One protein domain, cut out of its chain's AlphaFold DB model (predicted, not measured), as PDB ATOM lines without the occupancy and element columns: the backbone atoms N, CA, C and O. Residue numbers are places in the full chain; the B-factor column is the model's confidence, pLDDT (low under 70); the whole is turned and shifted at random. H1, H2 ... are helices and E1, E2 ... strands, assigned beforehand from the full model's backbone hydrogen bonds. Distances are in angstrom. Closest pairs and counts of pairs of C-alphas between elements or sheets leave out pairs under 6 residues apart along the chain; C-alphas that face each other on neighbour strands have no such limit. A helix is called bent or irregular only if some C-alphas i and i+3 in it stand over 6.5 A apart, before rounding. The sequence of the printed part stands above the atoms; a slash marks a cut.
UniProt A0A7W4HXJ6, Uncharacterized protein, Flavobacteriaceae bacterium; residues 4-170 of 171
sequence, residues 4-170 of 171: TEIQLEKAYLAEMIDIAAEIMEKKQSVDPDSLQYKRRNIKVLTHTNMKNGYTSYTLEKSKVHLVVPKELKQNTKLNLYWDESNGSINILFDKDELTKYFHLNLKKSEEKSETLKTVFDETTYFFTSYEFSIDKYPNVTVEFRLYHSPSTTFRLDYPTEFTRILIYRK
ATOM      1  N   THR A   4     192.386 240.968 236.646       86.75
ATOM      2  CA  THR A   4     191.363 241.354 237.627       86.75
ATOM      3  C   THR A   4     190.139 241.974 236.959       86.75
ATOM      4  O   THR A   4     189.016 241.607 237.292       86.75
ATOM      5  N   GLU A   5     190.339 242.870 235.987       85.38
ATOM      6  CA  GLU A   5     189.239 243.441 235.198       85.38
ATOM      7  C   GLU A   5     188.485 242.347 234.440       85.38
ATOM      8  O   GLU A   5     187.264 242.309 234.482       85.38
ATOM      9  N   ILE A   6     189.197 241.403 233.817       82.44
ATOM     10  CA  ILE A   6     188.573 240.285 233.095       82.44
ATOM     11  C   ILE A   6     187.687 239.452 234.030       82.44
ATOM     12  O   ILE A   6     186.557 239.131 233.674       82.44
ATOM     13  N   GLN A   7     188.168 239.112 235.227       84.12
ATOM     14  CA  GLN A   7     187.388 238.327 236.189       84.12
ATOM     15  C   GLN A   7     186.161 239.084 236.711       84.12
ATOM     16  O   GLN A   7     185.093 238.496 236.878       84.12
ATOM     17  N   LEU A   8     186.287 240.395 236.914       88.25
ATOM     18  CA  LEU A   8     185.166 241.239 237.315       88.25
ATOM     19  C   LEU A   8     184.080 241.287 236.230       88.25
ATOM     20  O   LEU A   8     182.898 241.115 236.513       88.25
ATOM     21  N   GLU A   9     184.489 241.447 234.977       87.88
ATOM     22  CA  GLU A   9     183.584 241.480 233.831       87.88
ATOM     23  C   GLU A   9     182.909 240.131 233.563       87.88
ATOM     24  O   GLU A   9     181.732 240.082 233.204       87.88
ATOM     25  N   LYS A  10     183.611 239.021 233.819       85.75
ATOM     26  CA  LYS A  10     183.011 237.681 233.820       85.75
ATOM     27  C   LYS A  10     181.876 237.571 234.837       85.75
ATOM     28  O   LYS A  10     180.802 237.071 234.504       85.75
ATOM     29  N   ALA A  11     182.099 238.061 236.058       88.50
ATOM     30  CA  ALA A  11     181.078 238.073 237.102       88.50
ATOM     31  C   ALA A  11     179.889 238.974 236.729       88.50
ATOM     32  O   ALA A  11     178.740 238.606 236.967       88.50
ATOM     33  N   TYR A  12     180.142 240.121 236.092       91.19
ATOM     34  CA  TYR A  12     179.084 240.997 235.588       91.19
ATOM     35  C   TYR A  12     178.270 240.346 234.475       91.19
ATOM     36  O   TYR A  12     177.044 240.413 234.512       91.19
ATOM     37  N   LEU A  13     178.913 239.667 233.523       88.81
ATOM     38  CA  LEU A  13     178.193 238.930 232.490       88.81
ATOM     39  C   LEU A  13     177.325 237.833 233.103       88.81
ATOM     40  O   LEU A  13     176.166 237.693 232.718       88.81
ATOM     41  N   ALA A  14     177.854 237.097 234.082       89.12
ATOM     42  CA  ALA A  14     177.074 236.111 234.806       89.12
ATOM     43  C   ALA A  14     175.860 236.756 235.496       89.12
ATOM     44  O   ALA A  14     174.735 236.330 235.281       89.12
ATOM     45  N   GLU A  15     176.025 237.849 236.234       92.31
ATOM     46  CA  GLU A  15     174.882 238.546 236.840       92.31
ATOM     47  C   GLU A  15     173.825 238.971 235.802       92.31
ATOM     48  O   GLU A  15     172.623 238.825 236.031       92.31
ATOM     49  N   MET A  16     174.257 239.436 234.629       93.12
ATOM     50  CA  MET A  16     173.358 239.831 233.544       93.12
ATOM     51  C   MET A  16     172.632 238.637 232.904       93.12
ATOM     52  O   MET A  16     171.468 238.779 232.526       93.12
ATOM     53  N   ILE A  17     173.258 237.455 232.832       92.31
ATOM     54  CA  ILE A  17     172.593 236.202 232.431       92.31
ATOM     55  C   ILE A  17     171.517 235.812 233.457       92.31
ATOM     56  O   ILE A  17     170.409 235.465 233.050       92.31
ATOM     57  N   ASP A  18     171.796 235.906 234.766       92.81
ATOM     58  CA  ASP A  18     170.810 235.598 235.821       92.81
ATOM     59  C   ASP A  18     169.596 236.530 235.724       92.81
ATOM     60  O   ASP A  18     168.458 236.065 235.743       92.81
ATOM     61  N   ILE A  19     169.834 237.833 235.531       94.12
ATOM     62  CA  ILE A  19     168.775 238.835 235.343       94.12
ATOM     63  C   ILE A  19     167.965 238.555 234.074       94.12
ATOM     64  O   ILE A  19     166.736 238.579 234.112       94.12
ATOM     65  N   ALA A  20     168.628 238.273 232.947       94.38
ATOM     66  CA  ALA A  20     167.948 237.955 231.693       94.38
ATOM     67  C   ALA A  20     167.068 236.706 231.829       94.38
ATOM     68  O   ALA A  20     165.932 236.683 231.347       94.38
ATOM     69  N   ALA A  21     167.577 235.678 232.507       93.81
ATOM     70  CA  ALA A  21     166.839 234.450 232.746       93.81
ATOM     71  C   ALA A  21     165.643 234.682 233.678       93.81
ATOM     72  O   ALA A  21     164.544 234.227 233.369       93.81
ATOM     73  N   GLU A  22     165.804 235.463 234.749       94.06
ATOM     74  CA  GLU A  22     164.700 235.844 235.634       94.06
ATOM     75  C   GLU A  22     163.597 236.608 234.885       94.06
ATOM     76  O   GLU A  22     162.413 236.279 235.019       94.06
ATOM     77  N   ILE A  23     163.980 237.586 234.055       93.94
ATOM     78  CA  ILE A  23     163.060 238.355 233.207       93.94
ATOM     79  C   ILE A  23     162.263 237.422 232.290       93.94
ATOM     80  O   ILE A  23     161.039 237.542 232.211       93.94
ATOM     81  N   MET A  24     162.931 236.475 231.622       94.06
ATOM     82  CA  MET A  24     162.275 235.525 230.716       94.06
ATOM     83  C   MET A  24     161.383 234.515 231.441       94.06
ATOM     84  O   MET A  24     160.282 234.226 230.965       94.06
ATOM     85  N   GLU A  25     161.826 233.992 232.585       92.31
ATOM     86  CA  GLU A  25     161.070 233.025 233.385       92.31
ATOM     87  C   GLU A  25     159.768 233.657 233.894       92.31
ATOM     88  O   GLU A  25     158.676 233.127 233.663       92.31
ATOM     89  N   LYS A  26     159.878 234.836 234.521       91.25
ATOM     90  CA  LYS A  26     158.753 235.558 235.135       91.25
ATOM     91  C   LYS A  26     157.932 236.378 234.143       91.25
ATOM     92  O   LYS A  26     156.890 236.907 234.520       91.25
ATOM     93  N   LYS A  27     158.396 236.511 232.895       87.81
ATOM     94  CA  LYS A  27     157.871 237.466 231.905       87.81
ATOM     95  C   LYS A  27     157.784 238.888 232.475       87.81
ATOM     96  O   LYS A  27     156.795 239.595 232.284       87.81
ATOM     97  N   GLN A  28     158.808 239.279 233.227       84.31
ATOM     98  CA  GLN A  28     158.810 240.525 233.980       84.31
ATOM     99  C   GLN A  28     159.118 241.716 233.065       84.31
ATOM    100  O   GLN A  28     160.089 241.702 232.314       84.31
ATOM    101  N   SER A  29     158.311 242.774 233.161       84.56
ATOM    102  CA  SER A  29     158.630 244.056 232.527       84.56
ATOM    103  C   SER A  29     159.788 244.737 233.255       84.56
ATOM    104  O   SER A  29     159.867 244.707 234.485       84.56
ATOM    105  N   VAL A  30     160.661 245.408 232.505       91.19
ATOM    106  CA  VAL A  30     161.713 246.249 233.083       91.19
ATOM    107  C   VAL A  30     161.107 247.581 233.508       91.19
ATOM    108  O   VAL A  30     160.460 248.260 232.713       91.19
ATOM    109  N   ASP A  31     161.332 247.943 234.767       90.06
ATOM    110  CA  ASP A  31     161.090 249.281 235.299       90.06
ATOM    111  C   ASP A  31     162.433 250.039 235.367       90.06
ATOM    112  O   ASP A  31     163.296 249.653 236.166       90.06
ATOM    113  N   PRO A  32     162.639 251.085 234.538       87.88
ATOM    114  CA  PRO A  32     163.869 251.880 234.530       87.88
ATOM    115  C   PRO A  32     164.186 252.563 235.861       87.88
ATOM    116  O   PRO A  32     165.356 252.796 236.164       87.88
ATOM    117  N   ASP A  33     163.168 252.862 236.669       89.56
ATOM    118  CA  ASP A  33     163.340 253.580 237.929       89.56
ATOM    119  C   ASP A  33     163.592 252.657 239.121       89.56
ATOM    120  O   ASP A  33     163.953 253.135 240.209       89.56
ATOM    121  N   SER A  34     163.489 251.341 238.904       91.19
ATOM    122  CA  SER A  34     163.598 250.329 239.943       91.19
ATOM    123  C   SER A  34     164.899 250.435 240.736       91.19
ATOM    124  O   SER A  34     166.017 250.374 240.210       91.19
ATOM    125  N   LEU A  35     164.752 250.507 242.062       92.81
ATOM    126  CA  LEU A  35     165.875 250.525 242.998       92.81
ATOM    127  C   LEU A  35     166.734 249.256 242.912       92.81
ATOM    128  O   LEU A  35     167.901 249.297 243.298       92.81
ATOM    129  N   GLN A  36     166.192 248.141 242.410       92.44
ATOM    130  CA  GLN A  36     166.935 246.884 242.304       92.44
ATOM    131  C   GLN A  36     168.123 247.002 241.339       92.44
ATOM    132  O   GLN A  36     169.203 246.504 241.648       92.44
ATOM    133  N   TYR A  37     167.950 247.706 240.214       93.81
ATOM    134  CA  TYR A  37     169.005 247.898 239.219       93.81
ATOM    135  C   TYR A  37     170.041 248.903 239.718       93.81
ATOM    136  O   TYR A  37     171.236 248.622 239.681       93.81
ATOM    137  N   LYS A  38     169.583 250.008 240.323       91.75
ATOM    138  CA  LYS A  38     170.460 251.012 240.950       91.75
ATOM    139  C   LYS A  38     171.368 250.391 242.017       91.75
ATOM    140  O   LYS A  38     172.571 250.616 241.996       91.75
ATOM    141  N   ARG A  39     170.823 249.547 242.907       94.25
ATOM    142  CA  ARG A  39     171.601 248.837 243.947       94.25
ATOM    143  C   ARG A  39     172.642 247.872 243.380       94.25
ATOM    144  O   ARG A  39     173.636 247.603 244.042       94.25
ATOM    145  N   ARG A  40     172.407 247.349 242.177       94.00
ATOM    146  CA  ARG A  40     173.327 246.469 241.454       94.00
ATOM    147  C   ARG A  40     174.286 247.243 240.540       94.00
ATOM    148  O   ARG A  40     175.009 246.610 239.780       94.00
ATOM    149  N   ASN A  41     174.325 248.580 240.583       95.00
ATOM    150  CA  ASN A  41     175.080 249.410 239.631       95.00
ATOM    151  C   ASN A  41     174.755 249.084 238.159       95.00
ATOM    152  O   ASN A  41     175.635 249.083 237.302       95.00
ATOM    153  N   ILE A  42     173.486 248.786 237.877       96.00
ATOM    154  CA  ILE A  42     172.981 248.563 236.523       96.00
ATOM    155  C   ILE A  42     172.275 249.835 236.077       96.00
ATOM    156  O   ILE A  42     171.307 250.281 236.702       96.00
ATOM    157  N   LYS A  43     172.762 250.417 234.987       95.12
ATOM    158  CA  LYS A  43     172.139 251.567 234.338       95.12
ATOM    159  C   LYS A  43     171.075 251.065 233.371       95.12
ATOM    160  O   LYS A  43     171.304 250.103 232.651       95.12
ATOM    161  N   VAL A  44     169.907 251.701 233.357       95.44
ATOM    162  CA  VAL A  44     168.814 251.332 232.450       95.44
ATOM    163  C   VAL A  44     168.584 252.467 231.466       95.44
ATOM    164  O   VAL A  44     168.293 253.592 231.866       95.44
ATOM    165  N   LEU A  45     168.721 252.171 230.178       93.31
ATOM    166  CA  LEU A  45     168.457 253.099 229.086       93.31
ATOM    167  C   LEU A  45     167.173 252.716 228.363       93.31
ATOM    168  O   LEU A  45     167.027 251.587 227.899       93.31
ATOM    169  N   THR A  46     166.260 253.669 228.216       94.38
ATOM    170  CA  THR A  46     165.022 253.472 227.456       94.38
ATOM    171  C   THR A  46     165.227 253.903 226.010       94.38
ATOM    172  O   THR A  46     165.609 255.039 225.741       94.38
ATOM    173  N   HIS A  47     164.916 253.007 225.082       91.19
ATOM    174  CA  HIS A  47     164.960 253.253 223.649       91.19
ATOM    175  C   HIS A  47     163.556 253.103 223.073       91.19
ATOM    176  O   HIS A  47     162.968 252.025 223.139       91.19
ATOM    177  N   THR A  48     163.030 254.169 222.471       92.00
ATOM    178  CA  THR A  48     161.741 254.140 221.773       92.00
ATOM    179  C   THR A  48     161.952 254.477 220.306       92.00
ATOM    180  O   THR A  48     162.396 255.569 219.951       92.00
ATOM    181  N   ASN A  49     161.620 253.534 219.430       88.81
ATOM    182  CA  ASN A  49     161.602 253.758 217.998       88.81
ATOM    183  C   ASN A  49     160.374 254.600 217.638       88.81
ATOM    184  O   ASN A  49     159.243 254.117 217.636       88.81
ATOM    185  N   MET A  50     160.608 255.865 217.295       90.06
ATOM    186  CA  MET A  50     159.539 256.818 216.988       90.06
ATOM    187  C   MET A  50     158.722 256.460 215.736       90.06
ATOM    188  O   MET A  50     157.611 256.953 215.587       90.06
ATOM    189  N   LYS A  51     159.231 255.604 214.837       87.69
ATOM    190  CA  LYS A  51     158.516 255.230 213.602       87.69
ATOM    191  C   LYS A  51     157.427 254.188 213.834       87.69
ATOM    192  O   LYS A  51     156.415 254.213 213.146       87.69
ATOM    193  N   ASN A  52     157.648 253.247 214.749       88.88
ATOM    194  CA  ASN A  52     156.734 252.122 214.980       88.88
ATOM    195  C   ASN A  52     156.305 251.966 216.449       88.88
ATOM    196  O   ASN A  52     155.643 250.990 216.786       88.88
ATOM    197  N   GLY A  53     156.694 252.899 217.325       88.06
ATOM    198  CA  GLY A  53     156.354 252.904 218.750       88.06
ATOM    199  C   GLY A  53     157.038 251.809 219.575       88.06
ATOM    200  O   GLY A  53     156.806 251.714 220.782       88.06
ATOM    201  N   TYR A  54     157.887 250.980 218.960       89.62
ATOM    202  CA  TYR A  54     158.565 249.892 219.653       89.62
ATOM    203  C   TYR A  54     159.474 250.447 220.747       89.62
ATOM    204  O   TYR A  54     160.312 251.309 220.486       89.62
ATOM    205  N   THR A  55     159.316 249.938 221.968       92.38
ATOM    206  CA  THR A  55     160.124 250.341 223.121       92.38
ATOM    207  C   THR A  55     160.925 249.156 223.644       92.38
ATOM    208  O   THR A  55     160.390 248.057 223.807       92.38
ATOM    209  N   SER A  56     162.197 249.391 223.938       92.88
ATOM    210  CA  SER A  56     163.108 248.441 224.567       92.88
ATOM    211  C   SER A  56     163.959 249.132 225.624       92.88
ATOM    212  O   SER A  56     164.172 250.342 225.584       92.88
ATOM    213  N   TYR A  57     164.478 248.343 226.549       94.44
ATOM    214  CA  TYR A  57     165.367 248.771 227.612       94.44
ATOM    215  C   TYR A  57     166.730 248.122 227.413       94.44
ATOM    216  O   TYR A  57     166.802 246.923 227.149       94.44
ATOM    217  N   THR A  58     167.795 248.900 227.552       93.94
ATOM    218  CA  THR A  58     169.161 248.381 227.628       93.94
ATOM    219  C   THR A  58     169.607 248.467 229.075       93.94
ATOM    220  O   THR A  58     169.680 249.560 229.634       93.94
ATOM    221  N   LEU A  59     169.853 247.317 229.695       95.19
ATOM    222  CA  LEU A  59     170.480 247.237 231.007       95.19
ATOM    223  C   LEU A  59     171.989 247.147 230.779       95.19
ATOM    224  O   LEU A  59     172.458 246.199 230.150       95.19
ATOM    225  N   GLU A  60     172.722 248.132 231.280       94.19
ATOM    226  CA  GLU A  60     174.170 248.249 231.141       94.19
ATOM    227  C   GLU A  60     174.826 247.996 232.495       94.19
ATOM    228  O   GLU A  60     174.506 248.657 233.492       94.19
ATOM    229  N   LYS A  61     175.766 247.057 232.527       93.81
ATOM    230  CA  LYS A  61     176.633 246.823 233.678       93.81
ATOM    231  C   LYS A  61     178.070 246.748 233.191       93.81
ATOM    232  O   LYS A  61     178.474 245.760 232.584       93.81
ATOM    233  N   SER A  62     178.831 247.806 233.468       91.19
ATOM    234  CA  SER A  62     180.139 248.017 232.845       91.19
ATOM    235  C   SER A  62     180.022 247.905 231.317       91.19
ATOM    236  O   SER A  62     179.251 248.660 230.731       91.19
ATOM    237  N   LYS A  63     180.713 246.947 230.692       87.50
ATOM    238  CA  LYS A  63     180.716 246.724 229.241       87.50
ATOM    239  C   LYS A  63     179.680 245.707 228.759       87.50
ATOM    240  O   LYS A  63     179.598 245.446 227.557       87.50
ATOM    241  N   VAL A  64     178.918 245.100 229.675       88.19
ATOM    242  CA  VAL A  64     177.873 244.121 229.357       88.19
ATOM    243  C   VAL A  64     176.540 244.825 229.163       88.19
ATOM    244  O   VAL A  64     176.069 245.549 230.042       88.19
ATOM    245  N   HIS A  65     175.889 244.520 228.047       90.06
ATOM    246  CA  HIS A  65     174.600 245.084 227.670       90.06
ATOM    247  C   HIS A  65     173.562 243.993 227.473       90.06
ATOM    248  O   HIS A  65     173.788 243.048 226.720       90.06
ATOM    249  N   LEU A  66     172.398 244.153 228.099       92.12
ATOM    250  CA  LEU A  66     171.222 243.306 227.902       92.12
ATOM    251  C   LEU A  66     170.085 244.123 227.301       92.12
ATOM    252  O   LEU A  66     169.606 245.068 227.925       92.12
ATOM    253  N   VAL A  67     169.602 243.709 226.130       91.44
ATOM    254  CA  VAL A  67     168.443 244.347 225.488       91.44
ATOM    255  C   VAL A  67     167.179 243.576 225.812       91.44
ATOM    256  O   VAL A  67     167.058 242.391 225.495       91.44
ATOM    257  N   VAL A  68     166.210 244.281 226.390       93.44
ATOM    258  CA  VAL A  68     164.918 243.734 226.792       93.44
ATOM    259  C   VAL A  68     163.799 244.519 226.110       93.44
ATOM    260  O   VAL A  68     163.647 245.711 226.374       93.44
ATOM    261  N   PRO A  69     162.986 243.906 225.231       92.12
ATOM    262  CA  PRO A  69     161.800 244.576 224.715       92.12
ATOM    263  C   PRO A  69     160.825 244.862 225.858       92.12
ATOM    264  O   PRO A  69     160.680 244.047 226.768       92.12
ATOM    265  N   LYS A  70     160.098 245.981 225.779       91.31
ATOM    266  CA  LYS A  70     159.040 246.303 226.748       91.31
ATOM    267  C   LYS A  70     157.979 245.204 226.836       91.31
ATOM    268  O   LYS A  70     157.446 244.945 227.908       91.31
ATOM    269  N   GLU A  71     157.704 244.541 225.716       89.44
ATOM    270  CA  GLU A  71     156.772 243.418 225.632       89.44
ATOM    271  C   GLU A  71     157.506 242.121 225.270       89.44
ATOM    272  O   GLU A  71     158.114 241.998 224.201       89.44
ATOM    273  N   LEU A  72     157.415 241.122 226.150       89.31
ATOM    274  CA  LEU A  72     157.977 239.788 225.939       89.31
ATOM    275  C   LEU A  72     156.968 238.908 225.187       89.31
ATOM    276  O   LEU A  72     156.097 238.269 225.780       89.31
ATOM    277  N   LYS A  73     157.083 238.878 223.855       86.88
ATOM    278  CA  LYS A  73     156.335 237.955 222.992       86.88
ATOM    279  C   LYS A  73     156.836 236.518 223.175       86.88
ATOM    280  O   LYS A  73     157.929 236.279 223.681       86.88
ATOM    281  N   GLN A  74     156.051 235.545 222.711       81.12
ATOM    282  CA  GLN A  74     156.358 234.117 222.878       81.12
ATOM    283  C   GLN A  74     157.724 233.707 222.293       81.12
ATOM    284  O   GLN A  74     158.401 232.869 222.874       81.12
ATOM    285  N   ASN A  75     158.151 234.348 221.199       85.75
ATOM    286  CA  ASN A  75     159.416 234.057 220.511       85.75
ATOM    287  C   ASN A  75     160.538 235.043 220.866       85.75
ATOM    288  O   ASN A  75     161.524 235.142 220.135       85.75
ATOM    289  N   THR A  76     160.381 235.826 221.936       88.88
ATOM    290  CA  THR A  76     161.410 236.785 222.335       88.88
ATOM    291  C   THR A  76     162.693 236.053 222.722       88.88
ATOM    292  O   THR A  76     162.686 235.172 223.582       88.88
ATOM    293  N   LYS A  77     163.803 236.473 222.109       90.81
ATOM    294  CA  LYS A  77     165.162 236.127 222.520       90.81
ATOM    295  C   LYS A  77     165.851 237.387 223.022       90.81
ATOM    296  O   LYS A  77     165.977 238.352 222.268       90.81
ATOM    297  N   LEU A  78     166.272 237.385 224.280       91.50
ATOM    298  CA  LEU A  78     167.088 238.456 224.832       91.50
ATOM    299  C   LEU A  78     168.528 238.260 224.380       91.50
ATOM    300  O   LEU A  78     169.027 237.135 224.371       91.50
ATOM    301  N   ASN A  79     169.175 239.354 223.996       87.38
ATOM    302  CA  ASN A  79     170.552 239.343 223.528       87.38
ATOM    303  C   ASN A  79     171.442 240.011 224.570       87.38
ATOM    304  O   ASN A  79     171.147 241.134 224.989       87.38
ATOM    305  N   LEU A  80     172.531 239.335 224.929       87.56
ATOM    306  CA  LEU A  80     173.652 239.956 225.620       87.56
ATOM    307  C   LEU A  80     174.729 240.308 224.596       87.56
ATOM    308  O   LEU A  80     175.048 239.493 223.728       87.56
ATOM    309  N   TYR A  81     175.284 241.510 224.695       81.12
ATOM    310  CA  TYR A  81     176.429 241.926 223.890       81.12
ATOM    311  C   TYR A  81     177.427 242.740 224.712       81.12
ATOM    312  O   TYR A  81     177.155 243.139 225.845       81.12
ATOM    313  N   TRP A  82     178.600 242.944 224.123       79.62
ATOM    314  CA  TRP A  82     179.732 243.626 224.729       79.62
ATOM    315  C   TRP A  82     180.060 244.903 223.946       79.62
ATOM    316  O   TRP A  82     180.090 244.850 222.717       79.62
ATOM    317  N   ASP A  83     180.297 246.016 224.651       68.19
ATOM    318  CA  ASP A  83     180.421 247.412 224.162       68.19
ATOM    319  C   ASP A  83     181.031 247.624 222.761       68.19
ATOM    320  O   ASP A  83     180.599 248.502 222.019       68.19
ATOM    321  N   GLU A  84     182.040 246.844 222.373       54.31
ATOM    322  CA  GLU A  84     182.798 247.093 221.140       54.31
ATOM    323  C   GLU A  84     182.197 246.443 219.883       54.31
ATOM    324  O   GLU A  84     182.654 246.721 218.776       54.31
ATOM    325  N   SER A  85     181.140 245.627 219.996       52.44
ATOM    326  CA  SER A  85     180.400 245.159 218.815       52.44
ATOM    327  C   SER A  85     179.011 244.609 219.149       52.44
ATOM    328  O   SER A  85     178.847 243.740 220.007       52.44
ATOM    329  N   ASN A  86     178.001 245.035 218.383       51.38
ATOM    330  CA  ASN A  86     176.698 244.369 218.300       51.38
ATOM    331  C   ASN A  86     176.864 242.983 217.643       51.38
ATOM    332  O   ASN A  86     176.452 242.786 216.504       51.38
ATOM    333  N   GLY A  87     177.501 242.023 218.315       50.19
ATOM    334  CA  GLY A  87     177.644 240.677 217.757       50.19
ATOM    335  C   GLY A  87     178.755 239.793 218.308       50.19
ATOM    336  O   GLY A  87     178.699 238.596 218.041       50.19
ATOM    337  N   SER A  88     179.714 240.333 219.068       53.78
ATOM    338  CA  SER A  88     180.828 239.541 219.614       53.78
ATOM    339  C   SER A  88     181.044 239.833 221.095       53.78
ATOM    340  O   SER A  88     181.429 240.939 221.474       53.78
ATOM    341  N   ILE A  89     180.817 238.829 221.939       59.38
ATOM    342  CA  ILE A  89     181.344 238.802 223.303       59.38
ATOM    343  C   ILE A  89     182.746 238.195 223.226       59.38
ATOM    344  O   ILE A  89     182.907 237.034 222.889       59.38
ATOM    345  N   ASN A  90     183.782 238.971 223.537       58.06
ATOM    346  CA  ASN A  90     185.172 238.489 223.495       58.06
ATOM    347  C   ASN A  90     185.666 238.008 224.871       58.06
ATOM    348  O   ASN A  90     186.862 238.038 225.155       58.06
ATOM    349  N   ILE A  91     184.746 237.619 225.761       63.84
ATOM    350  CA  ILE A  91     185.097 237.078 227.076       63.84
ATOM    351  C   ILE A  91     185.073 235.559 227.005       63.84
ATOM    352  O   ILE A  91     184.025 234.952 226.804       63.84
ATOM    353  N   LEU A  92     186.243 234.970 227.228       66.31
ATOM    354  CA  LEU A  92     186.434 233.530 227.328       66.31
ATOM    355  C   LEU A  92     185.986 233.038 228.691       66.31
ATOM    356  O   LEU A  92     186.380 233.620 229.700       66.31
ATOM    357  N   PHE A  93     185.225 231.957 228.736       66.25
ATOM    358  CA  PHE A  93     184.891 231.289 229.986       66.25
ATOM    359  C   PHE A  93     185.293 229.835 229.889       66.25
ATOM    360  O   PHE A  93     184.837 229.115 229.000       66.25
ATOM    361  N   ASP A  94     186.068 229.383 230.863       66.94
ATOM    362  CA  ASP A  94     186.218 227.952 231.043       66.94
ATOM    363  C   ASP A  94     184.921 227.386 231.630       66.94
ATOM    364  O   ASP A  94     184.216 228.039 232.411       66.94
ATOM    365  N   LYS A  95     184.608 226.136 231.280       65.94
ATOM    366  CA  LYS A  95     183.435 225.413 231.792       65.94
ATOM    367  C   LYS A  95     183.339 225.484 233.320       65.94
ATOM    368  O   LYS A  95     182.263 225.709 233.877       65.94
ATOM    369  N   ASP A  96     184.475 225.354 233.997       72.06
ATOM    370  CA  ASP A  96     184.576 225.399 235.456       72.06
ATOM    371  C   ASP A  96     184.338 226.802 236.032       72.06
ATOM    372  O   ASP A  96     183.990 226.946 237.199       72.06
ATOM    373  N   GLU A  97     184.518 227.868 235.248       73.88
ATOM    374  CA  GLU A  97     184.230 229.234 235.685       73.88
ATOM    375  C   GLU A  97     182.742 229.547 235.574       73.88
ATOM    376  O   GLU A  97     182.148 230.026 236.536       73.88
ATOM    377  N   LEU A  98     182.116 229.237 234.436       68.69
ATOM    378  CA  LEU A  98     180.679 229.461 234.246       68.69
ATOM    379  C   LEU A  98     179.841 228.593 235.197       68.69
ATOM    380  O   LEU A  98     178.823 229.059 235.711       68.69
ATOM    381  N   THR A  99     180.310 227.382 235.516       71.62
ATOM    382  CA  THR A  99     179.643 226.506 236.493       71.62
ATOM    383  C   THR A  99     179.694 227.016 237.940       71.62
ATOM    384  O   THR A  99     178.836 226.645 238.738       71.62
ATOM    385  N   LYS A 100     180.630 227.914 238.293       79.31
ATOM    386  CA  LYS A 100     180.641 228.587 239.612       79.31
ATOM    387  C   LYS A 100     179.492 229.573 239.770       79.31
ATOM    388  O   LYS A 100     179.024 229.794 240.882       79.31
ATOM    389  N   TYR A 101     179.072 230.189 238.668       75.88
ATOM    390  CA  TYR A 101     177.981 231.157 238.668       75.88
ATOM    391  C   TYR A 101     176.622 230.485 238.466       75.88
ATOM    392  O   TYR A 101     175.612 230.972 238.970       75.88
ATOM    393  N   PHE A 102     176.600 229.359 237.748       78.12
ATOM    394  CA  PHE A 102     175.375 228.682 237.350       78.12
ATOM    395  C   PHE A 102     175.519 227.170 237.323       78.12
ATOM    396  O   PHE A 102     176.457 226.632 236.749       78.12
ATOM    397  N   HIS A 103     174.486 226.463 237.767       81.75
ATOM    398  CA  HIS A 103     174.324 225.064 237.388       81.75
ATOM    399  C   HIS A 103     173.764 224.992 235.962       81.75
ATOM    400  O   HIS A 103     172.552 225.076 235.750       81.75
ATOM    401  N   LEU A 104     174.677 224.925 234.985       79.81
ATOM    402  CA  LEU A 104     174.365 224.786 233.564       79.81
ATOM    403  C   LEU A 104     174.375 223.319 233.154       79.81
ATOM    404  O   LEU A 104     175.389 222.634 233.266       79.81
ATOM    405  N   ASN A 105     173.261 222.875 232.584       84.06
ATOM    406  CA  ASN A 105     173.124 221.534 232.037       84.06
ATOM    407  C   ASN A 105     173.024 221.615 230.514       84.06
ATOM    408  O   ASN A 105     172.032 222.127 229.990       84.06
ATOM    409  N   LEU A 106     174.052 221.122 229.805       85.19
ATOM    410  CA  LEU A 106     174.045 221.060 228.341       85.19
ATOM    411  C   LEU A 106     172.885 220.168 227.897       85.19
ATOM    412  O   LEU A 106     172.811 218.995 228.262       85.19
ATOM    413  N   LYS A 107     171.967 220.733 227.117       86.25
ATOM    414  CA  LYS A 107     170.820 220.013 226.557       86.25
ATOM    415  C   LYS A 107     171.078 219.575 225.132       86.25
ATOM    416  O   LYS A 107     170.617 218.509 224.731       86.25
ATOM    417  N   LYS A 108     171.745 220.422 224.355       84.88
ATOM    418  CA  LYS A 108     171.918 220.215 222.924       84.88
ATOM    419  C   LYS A 108     173.107 221.012 222.420       84.88
ATOM    420  O   LYS A 108     173.322 222.133 222.875       84.88
ATOM    421  N   SER A 109     173.810 220.459 221.447       85.88
ATOM    422  CA  SER A 109     174.735 221.215 220.617       85.88
ATOM    423  C   SER A 109     174.450 220.902 219.153       85.88
ATOM    424  O   SER A 109     174.200 219.743 218.819       85.88
ATOM    425  N   GLU A 110     174.406 221.927 218.306       87.50
ATOM    426  CA  GLU A 110     174.086 221.794 216.883       87.50
ATOM    427  C   GLU A 110     174.872 222.787 216.039       87.50
ATOM    428  O   GLU A 110     175.019 223.950 216.418       87.50
ATOM    429  N   GLU A 111     175.277 222.356 214.850       88.12
ATOM    430  CA  GLU A 111     175.739 223.253 213.797       88.12
ATOM    431  C   GLU A 111     174.525 223.864 213.085       88.12
ATOM    432  O   GLU A 111     173.598 223.165 212.669       88.12
ATOM    433  N   LYS A 112     174.512 225.191 212.979       88.38
ATOM    434  CA  LYS A 112     173.451 225.980 212.348       88.38
ATOM    435  C   LYS A 112     174.085 226.994 211.395       88.38
ATOM    436  O   LYS A 112     175.263 227.335 211.501       88.38
ATOM    437  N   SER A 113     173.285 227.513 210.476       87.75
ATOM    438  CA  SER A 113     173.649 228.678 209.677       87.75
ATOM    439  C   SER A 113     172.520 229.700 209.688       87.75
ATOM    440  O   SER A 113     171.346 229.357 209.841       87.75
ATOM    441  N   GLU A 114     172.875 230.975 209.569       86.81
ATOM    442  CA  GLU A 114     171.923 232.064 209.387       86.81
ATOM    443  C   GLU A 114     172.359 232.951 208.226       86.81
ATOM    444  O   GLU A 114     173.522 233.337 208.116       86.81
ATOM    445  N   THR A 115     171.414 233.273 207.349       87.12
ATOM    446  CA  THR A 115     171.660 234.132 206.193       87.12
ATOM    447  C   THR A 115     171.053 235.501 206.449       87.12
ATOM    448  O   THR A 115     169.835 235.636 206.586       87.12
ATOM    449  N   LEU A 116     171.902 236.526 206.515       81.25
ATOM    450  CA  LEU A 116     171.488 237.918 206.604       81.25
ATOM    451  C   LEU A 116     171.406 238.496 205.193       81.25
ATOM    452  O   LEU A 116     172.412 238.629 204.499       81.25
ATOM    453  N   LYS A 117     170.185 238.843 204.785       84.38
ATOM    454  CA  LYS A 117     169.915 239.529 203.520       84.38
ATOM    455  C   LYS A 117     169.744 241.016 203.786       84.38
ATOM    456  O   LYS A 117     168.853 241.425 204.531       84.38
ATOM    457  N   THR A 118     170.590 241.821 203.165       79.38
ATOM    458  CA  THR A 118     170.436 243.272 203.066       79.38
ATOM    459  C   THR A 118     170.006 243.639 201.645       79.38
ATOM    460  O   THR A 118     169.904 242.781 200.771       79.38
ATOM    461  N   VAL A 119     169.747 244.923 201.391       82.12
ATOM    462  CA  VAL A 119     169.415 245.408 200.037       82.12
ATOM    463  C   VAL A 119     170.594 245.233 199.062       82.12
ATOM    464  O   VAL A 119     170.384 245.210 197.854       82.12
ATOM    465  N   PHE A 120     171.821 245.099 199.577       82.25
ATOM    466  CA  PHE A 120     173.053 245.092 198.783       82.25
ATOM    467  C   PHE A 120     173.802 243.759 198.799       82.25
ATOM    468  O   PHE A 120     174.608 243.522 197.905       82.25
ATOM    469  N   ASP A 121     173.569 242.914 199.803       84.12
ATOM    470  CA  ASP A 121     174.352 241.699 200.018       84.12
ATOM    471  C   ASP A 121     173.544 240.611 200.734       84.12
ATOM    472  O   ASP A 121     172.635 240.899 201.520       84.12
ATOM    473  N   GLU A 122     173.916 239.364 200.477       90.06
ATOM    474  CA  GLU A 122     173.432 238.165 201.143       90.06
ATOM    475  C   GLU A 122     174.624 237.419 201.749       90.06
ATOM    476  O   GLU A 122     175.366 236.719 201.060       90.06
ATOM    477  N   THR A 123     174.791 237.539 203.066       85.62
ATOM    478  CA  THR A 123     175.890 236.892 203.788       85.62
ATOM    479  C   THR A 123     175.359 235.738 204.629       85.62
ATOM    480  O   THR A 123     174.433 235.911 205.422       85.62
ATOM    481  N   THR A 124     175.956 234.551 204.488       87.56
ATOM    482  CA  THR A 124     175.640 233.385 205.329       87.56
ATOM    483  C   THR A 124     176.712 233.186 206.390       87.56
ATOM    484  O   THR A 124     177.891 233.042 206.072       87.56
ATOM    485  N   TYR A 125     176.285 233.139 207.648       85.31
ATOM    486  CA  TYR A 125     177.123 232.893 208.812       85.31
ATOM    487  C   TYR A 125     176.874 231.481 209.331       85.31
ATOM    488  O   TYR A 125     175.725 231.076 209.502       85.31
ATOM    489  N   PHE A 126     177.944 230.742 209.611       87.19
ATOM    490  CA  PHE A 126     177.879 229.414 210.218       87.19
ATOM    491  C   PHE A 126     178.238 229.525 211.693       87.19
ATOM    492  O   PHE A 126     179.118 230.306 212.057       87.19
ATOM    493  N   PHE A 127     177.536 228.788 212.548       87.31
ATOM    494  CA  PHE A 127     177.811 228.779 213.977       87.31
ATOM    495  C   PHE A 127     177.438 227.458 214.634       87.31
ATOM    496  O   PHE A 127     176.461 226.806 214.268       87.31
ATOM    497  N   THR A 128     178.171 227.124 215.691       88.06
ATOM    498  CA  THR A 128     177.794 226.057 216.613       88.06
ATOM    499  C   THR A 128     176.991 226.662 217.763       88.06
ATOM    500  O   THR A 128     177.393 227.658 218.367       88.06
ATOM    501  N   SER A 129     175.826 226.082 218.041       88.62
ATOM    502  CA  SER A 129     174.856 226.514 219.048       88.62
ATOM    503  C   SER A 129     174.858 225.543 220.219       88.62
ATOM    504  O   SER A 129     174.379 224.424 220.069       88.62
ATOM    505  N   TYR A 130     175.287 225.996 221.393       88.69
ATOM    506  CA  TYR A 130     175.274 225.229 222.636       88.69
ATOM    507  C   TYR A 130     174.116 225.695 223.522       88.69
ATOM    508  O   TYR A 130     174.133 226.805 224.057       88.69
ATOM    509  N   GLU A 131     173.091 224.856 223.661       90.38
ATOM    510  CA  GLU A 131     171.894 225.141 224.454       90.38
ATOM    511  C   GLU A 131     172.016 224.535 225.853       90.38
ATOM    512  O   GLU A 131     172.099 223.313 226.011       90.38
ATOM    513  N   PHE A 132     171.947 225.386 226.873       88.69
ATOM    514  CA  PHE A 132     171.966 224.996 228.278       88.69
ATOM    515  C   PHE A 132     170.658 225.367 228.972       88.69
ATOM    516  O   PHE A 132     170.040 226.385 228.655       88.69
ATOM    517  N   SER A 133     170.261 224.569 229.961       88.00
ATOM    518  CA  SER A 133     169.295 224.992 230.980       88.00
ATOM    519  C   SER A 133     170.026 225.478 232.226       88.00
ATOM    520  O   SER A 133     171.065 224.915 232.578       88.00
ATOM    521  N   ILE A 134     169.452 226.459 232.920       88.81
ATOM    522  CA  ILE A 134     169.864 226.840 234.277       88.81
ATOM    523  C   ILE A 134     168.899 226.167 235.251       88.81
ATOM    524  O   ILE A 134     167.693 226.349 235.120       88.81
ATOM    525  N   ASP A 135     169.398 225.443 236.252       87.44
ATOM    526  CA  ASP A 135     168.531 224.690 237.181       87.44
ATOM    527  C   ASP A 135     167.503 225.569 237.909       87.44
ATOM    528  O   ASP A 135     166.359 225.168 238.114       87.44
ATOM    529  N   LYS A 136     167.889 226.807 238.239       89.62
ATOM    530  CA  LYS A 136     167.010 227.828 238.834       89.62
ATOM    531  C   LYS A 136     165.892 228.298 237.885       89.62
ATOM    532  O   LYS A 136     164.855 228.752 238.362       89.62
ATOM    533  N   TYR A 137     166.089 228.193 236.570       91.75
ATOM    534  CA  TYR A 137     165.170 228.663 235.526       91.75
ATOM    535  C   TYR A 137     164.921 227.554 234.494       91.75
ATOM    536  O   TYR A 137     165.401 227.631 233.359       91.75
ATOM    537  N   PRO A 138     164.188 226.491 234.867       86.56
ATOM    538  CA  PRO A 138     164.089 225.279 234.056       86.56
ATOM    539  C   PRO A 138     163.398 225.499 232.703       86.56
ATOM    540  O   PRO A 138     163.610 224.712 231.781       86.56
ATOM    541  N   ASN A 139     162.596 226.562 232.558       90.44
ATOM    542  CA  ASN A 139     161.916 226.884 231.302       90.44
ATOM    543  C   ASN A 139     162.750 227.800 230.394       90.44
ATOM    544  O   ASN A 139     162.365 228.052 229.247       90.44
ATOM    545  N   VAL A 140     163.880 228.306 230.886       92.44
ATOM    546  CA  VAL A 140     164.763 229.211 230.158       92.44
ATOM    547  C   VAL A 140     165.943 228.440 229.584       92.44
ATOM    548  O   VAL A 140     166.610 227.649 230.247       92.44
ATOM    549  N   THR A 141     166.204 228.703 228.311       93.19
ATOM    550  CA  THR A 141     167.387 228.261 227.586       93.19
ATOM    551  C   THR A 141     168.373 229.412 227.483       93.19
ATOM    552  O   THR A 141     168.002 230.527 227.109       93.19
ATOM    553  N   VAL A 142     169.634 229.110 227.776       91.25
ATOM    554  CA  VAL A 142     170.781 229.953 227.445       91.25
ATOM    555  C   VAL A 142     171.493 229.306 226.263       91.25
ATOM    556  O   VAL A 142     172.009 228.196 226.368       91.25
ATOM    557  N   GLU A 143     171.465 229.977 225.117       90.56
ATOM    558  CA  GLU A 143     172.103 229.547 223.872       90.56
ATOM    559  C   GLU A 143     173.391 230.348 223.690       90.56
ATOM    560  O   GLU A 143     173.355 231.552 223.426       90.56
ATOM    561  N   PHE A 144     174.528 229.670 223.823       87.56
ATOM    562  CA  PHE A 144     175.828 230.211 223.453       87.56
ATOM    563  C   PHE A 144     176.088 229.875 221.989       87.56
ATOM    564  O   PHE A 144     176.000 228.714 221.584       87.56
ATOM    565  N   ARG A 145     176.407 230.883 221.184       86.94
ATOM    566  CA  ARG A 145     176.782 230.709 219.781       86.94
ATOM    567  C   ARG A 145     178.253 230.996 219.599       86.94
ATOM    568  O   ARG A 145     178.740 231.997 220.119       86.94
ATOM    569  N   LEU A 146     178.900 230.170 218.791       84.62
ATOM    570  CA  LEU A 146     180.262 230.366 218.320       84.62
ATOM    571  C   LEU A 146     180.243 230.392 216.790       84.62
ATOM    572  O   LEU A 146     180.038 229.347 216.176       84.62
ATOM    573  N   TYR A 147     180.385 231.573 216.179       83.31
ATOM    574  CA  TYR A 147     180.483 231.693 214.719       83.31
ATOM    575  C   TYR A 147     181.823 231.163 214.209       83.31
ATOM    576  O   TYR A 147     182.861 231.348 214.841       83.31
ATOM    577  N   HIS A 148     181.798 230.516 213.048       82.88
ATOM    578  CA  HIS A 148     182.967 229.895 212.443       82.88
ATOM    579  C   HIS A 148     182.848 229.778 210.925       82.88
ATOM    580  O   HIS A 148     181.809 230.052 210.325       82.88
ATOM    581  N   SER A 149     183.941 229.364 210.286       81.12
ATOM    582  CA  SER A 149     183.939 229.025 208.866       81.12
ATOM    583  C   SER A 149     183.222 227.685 208.620       81.12
ATOM    584  O   SER A 149     183.198 226.832 209.508       81.12
ATOM    585  N   PRO A 150     182.668 227.448 207.415       74.62
ATOM    586  CA  PRO A 150     181.878 226.245 207.118       74.62
ATOM    587  C   PRO A 150     182.646 224.922 207.277       74.62
ATOM    588  O   PRO A 150     182.037 223.869 207.412       74.62
ATOM    589  N   SER A 151     183.978 224.962 207.229       73.56
ATOM    590  CA  SER A 151     184.864 223.798 207.340       73.56
ATOM    591  C   SER A 151     185.428 223.580 208.749       73.56
ATOM    592  O   SER A 151     186.281 222.714 208.938       73.56
ATOM    593  N   THR A 152     184.997 224.368 209.738       73.88
ATOM    594  CA  THR A 152     185.462 224.249 211.122       73.88
ATOM    595  C   THR A 152     184.538 223.331 211.913       73.88
ATOM    596  O   THR A 152     183.344 223.589 211.993       73.88
ATOM    597  N   THR A 153     185.099 222.293 212.535       64.50
ATOM    598  CA  THR A 153     184.368 221.372 213.418       64.50
ATOM    599  C   THR A 153     184.794 221.607 214.865       64.50
ATOM    600  O   THR A 153     185.991 221.587 215.162       64.50
ATOM    601  N   PHE A 154     183.840 221.806 215.775       67.19
ATOM    602  CA  PHE A 154     184.116 221.992 217.205       67.19
ATOM    603  C   PHE A 154     183.796 220.734 218.013       67.19
ATOM    604  O   PHE A 154     182.887 219.971 217.681       67.19
ATOM    605  N   ARG A 155     184.523 220.525 219.118       66.19
ATOM    606  CA  ARG A 155     184.091 219.577 220.153       66.19
ATOM    607  C   ARG A 155     182.865 220.158 220.861       66.19
ATOM    608  O   ARG A 155     182.890 221.295 221.309       66.19
ATOM    609  N   LEU A 156     181.791 219.373 220.914       63.00
ATOM    610  CA  LEU A 156     180.449 219.839 221.281       63.00
ATOM    611  C   LEU A 156     180.164 219.844 222.798       63.00
ATOM    612  O   LEU A 156     179.011 219.994 223.198       63.00
ATOM    613  N   ASP A 157     181.169 219.655 223.650       67.00
ATOM    614  CA  ASP A 157     180.987 219.523 225.096       67.00
ATOM    615  C   ASP A 157     180.838 220.871 225.811       67.00
ATOM    616  O   ASP A 157     180.001 220.986 226.711       67.00
ATOM    617  N   TYR A 158     181.614 221.887 225.420       67.56
ATOM    618  CA  TYR A 158     181.485 223.246 225.949       67.56
ATOM    619  C   TYR A 158     182.235 224.286 225.095       67.56
ATOM    620  O   TYR A 158     183.397 224.054 224.764       67.56
ATOM    621  N   PRO A 159     181.644 225.455 224.786       68.62
ATOM    622  CA  PRO A 159     182.378 226.523 224.119       68.62
ATOM    623  C   PRO A 159     183.260 227.274 225.129       68.62
ATOM    624  O   PRO A 159     182.746 227.899 226.051       68.62
ATOM    625  N   THR A 160     184.584 227.248 224.951       66.06
ATOM    626  CA  THR A 160     185.522 228.093 225.728       66.06
ATOM    627  C   THR A 160     185.421 229.571 225.344       66.06
ATOM    628  O   THR A 160     185.769 230.462 226.119       66.06
ATOM    629  N   GLU A 161     184.917 229.833 224.139       70.19
ATOM    630  CA  GLU A 161     184.673 231.157 223.581       70.19
ATOM    631  C   GLU A 161     183.278 231.170 222.961       70.19
ATOM    632  O   GLU A 161     182.848 230.186 222.357       70.19
ATOM    633  N   PHE A 162     182.561 232.283 223.075       72.50
ATOM    634  CA  PHE A 162     181.269 232.437 222.421       72.50
ATOM    635  C   PHE A 162     181.134 233.841 221.867       72.50
ATOM    636  O   PHE A 162     181.361 234.831 222.543       72.50
ATOM    637  N   THR A 163     180.683 233.934 220.630       72.12
ATOM    638  CA  THR A 163     180.437 235.202 219.957       72.12
ATOM    639  C   THR A 163     179.136 235.842 220.429       72.12
ATOM    640  O   THR A 163     179.020 237.060 220.462       72.12
ATOM    641  N   ARG A 164     178.135 235.050 220.835       80.88
ATOM    642  CA  ARG A 164     176.817 235.584 221.202       80.88
ATOM    643  C   ARG A 164     176.135 234.737 222.265       80.88
ATOM    644  O   ARG A 164     176.197 233.513 222.192       80.88
ATOM    645  N   ILE A 165     175.430 235.386 223.194       87.00
ATOM    646  CA  ILE A 165     174.536 234.713 224.144       87.00
ATOM    647  C   ILE A 165     173.104 235.160 223.886       87.00
ATOM    648  O   ILE A 165     172.798 236.356 223.892       87.00
ATOM    649  N   LEU A 166     172.223 234.181 223.706       89.88
ATOM    650  CA  LEU A 166     170.785 234.382 223.633       89.88
ATOM    651  C   LEU A 166     170.102 233.722 224.829       89.88
ATOM    652  O   LEU A 166     170.419 232.591 225.184       89.88
ATOM    653  N   ILE A 167     169.128 234.414 225.416       92.56
ATOM    654  CA  ILE A 167     168.320 233.904 226.526       92.56
ATOM    655  C   ILE A 167     166.859 233.908 226.098       92.56
ATOM    656  O   ILE A 167     166.322 234.947 225.708       92.56
ATOM    657  N   TYR A 168     166.208 232.749 226.137       93.25
ATOM    658  CA  TYR A 168     164.817 232.613 225.705       93.25
ATOM    659  C   TYR A 168     164.096 231.480 226.419       93.25
ATOM    660  O   TYR A 168     164.716 230.587 226.985       93.25
ATOM    661  N   ARG A 169     162.765 231.493 226.378       89.81
ATOM    662  CA  ARG A 169     161.948 230.407 226.921       89.81
ATOM    663  C   ARG A 169     161.761 229.318 225.865       89.81
ATOM    664  O   ARG A 169     161.434 229.640 224.723       89.81
ATOM    665  N   LYS A 170     161.963 228.048 226.229       75.81
ATOM    666  CA  LYS A 170     161.655 226.927 225.326       75.81
ATOM    667  C   LYS A 170     160.133 226.731 225.290       75.81
ATOM    668  O   LYS A 170     159.484 226.832 226.333       75.81
TER     669      LYS A 170
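This is residues 4 to 170 of the 171 residues of an uncharacterized protein of Flavobacteriaceae bacterium (UniProt A0A7W4HXJ6). A single strongly twisted sheet of eight strands curls round one long helix, H1. The hairpin of E5 and E6 makes a long bent arm at one edge, whose tip, residues 117 to 122, sticks out, while short H2 sits by the other edge and short H3 packs on H1. The printed part has 167 residues, in the order H1 H2 E1 E2 E3 E4 H3 E5 E6 E7 E8. The sheet, antiparallel throughout, runs E1 E2 E3 E4 E8 E7 E6 E5, and the class is mixed, helices and strands. The whole is compact, with a radius of gyration of the C-alphas of 16.2 A and spans of 47 by 44 by 32 A.

Find C-alpha 43 at (172.139, 251.567, 234.338), where E1, residues 43 to 48, begins. Then come E2, 55 to 61, E3, 64 to 69, and E4, 77 to 82. Farther on are E5, 104 to 117, 33.8 A long, E6, 122 to 134, 35.2 A, and E7, 137 to 148, 29.2 A. E8, 164 to 169, ends at C-alpha 169, (161.948, 230.407, 226.921). H1, residues 4 to 26, starts at C-alpha 4, (191.363, 241.354, 237.627), and runs 33.2 A. H2 is residues 35 to 39 and H3 is 95 to 101.

Start in the sheet, which holds two meanders, E1 E2 E3 E4 and E5 E6 E7 E8, in each of which a strand is the antiparallel neighbour of the one before; E4 of the one and E8 of the other are antiparallel neighbours too, at 156 degrees between their directions. Between E4 and E8, N 78 and O 167 are within hydrogen-bond range at 2.8 A. In the hairpin of E5 and E6, look at N 112 and O 127, 2.8 A; E5 bends by 75 degrees at residue 107 and E6 by 52 degrees at residue 126. H1 is on one face of the sheet, giving two layers, helix over sheet. The closest C-alphas of H1 and E3 are those of Leu 13 and Val 64, 6.1 A, and of H1 and E7 those of Ala 21 and Val 140, 6.2 A. H2 only grazes the sheet, with residues 37 to 38. H3 is not on the sheet; it only just touches residues 11 to 14 of H1, with 3 pairs of C-alphas within 8 A, the closest being Ala 14 and Tyr 101, 6.3 A, at a steep tilt of 64 degrees. H1 and H2 have every O i to N i+4 pair within hydrogen-bond range; H3 has 1 of 3, and 2 of 4 O i to N i+3 pairs.

The C-alphas farthest apart are those of Leu 35 and Ser 151, 48.4 A. The printed part has no cut. The links E4 to H3 and E7 to E8 are long. Look for pLDDT under 70 at residues 83 to 95, 98 and 153 to 160; the mean of the printed part is 84.3.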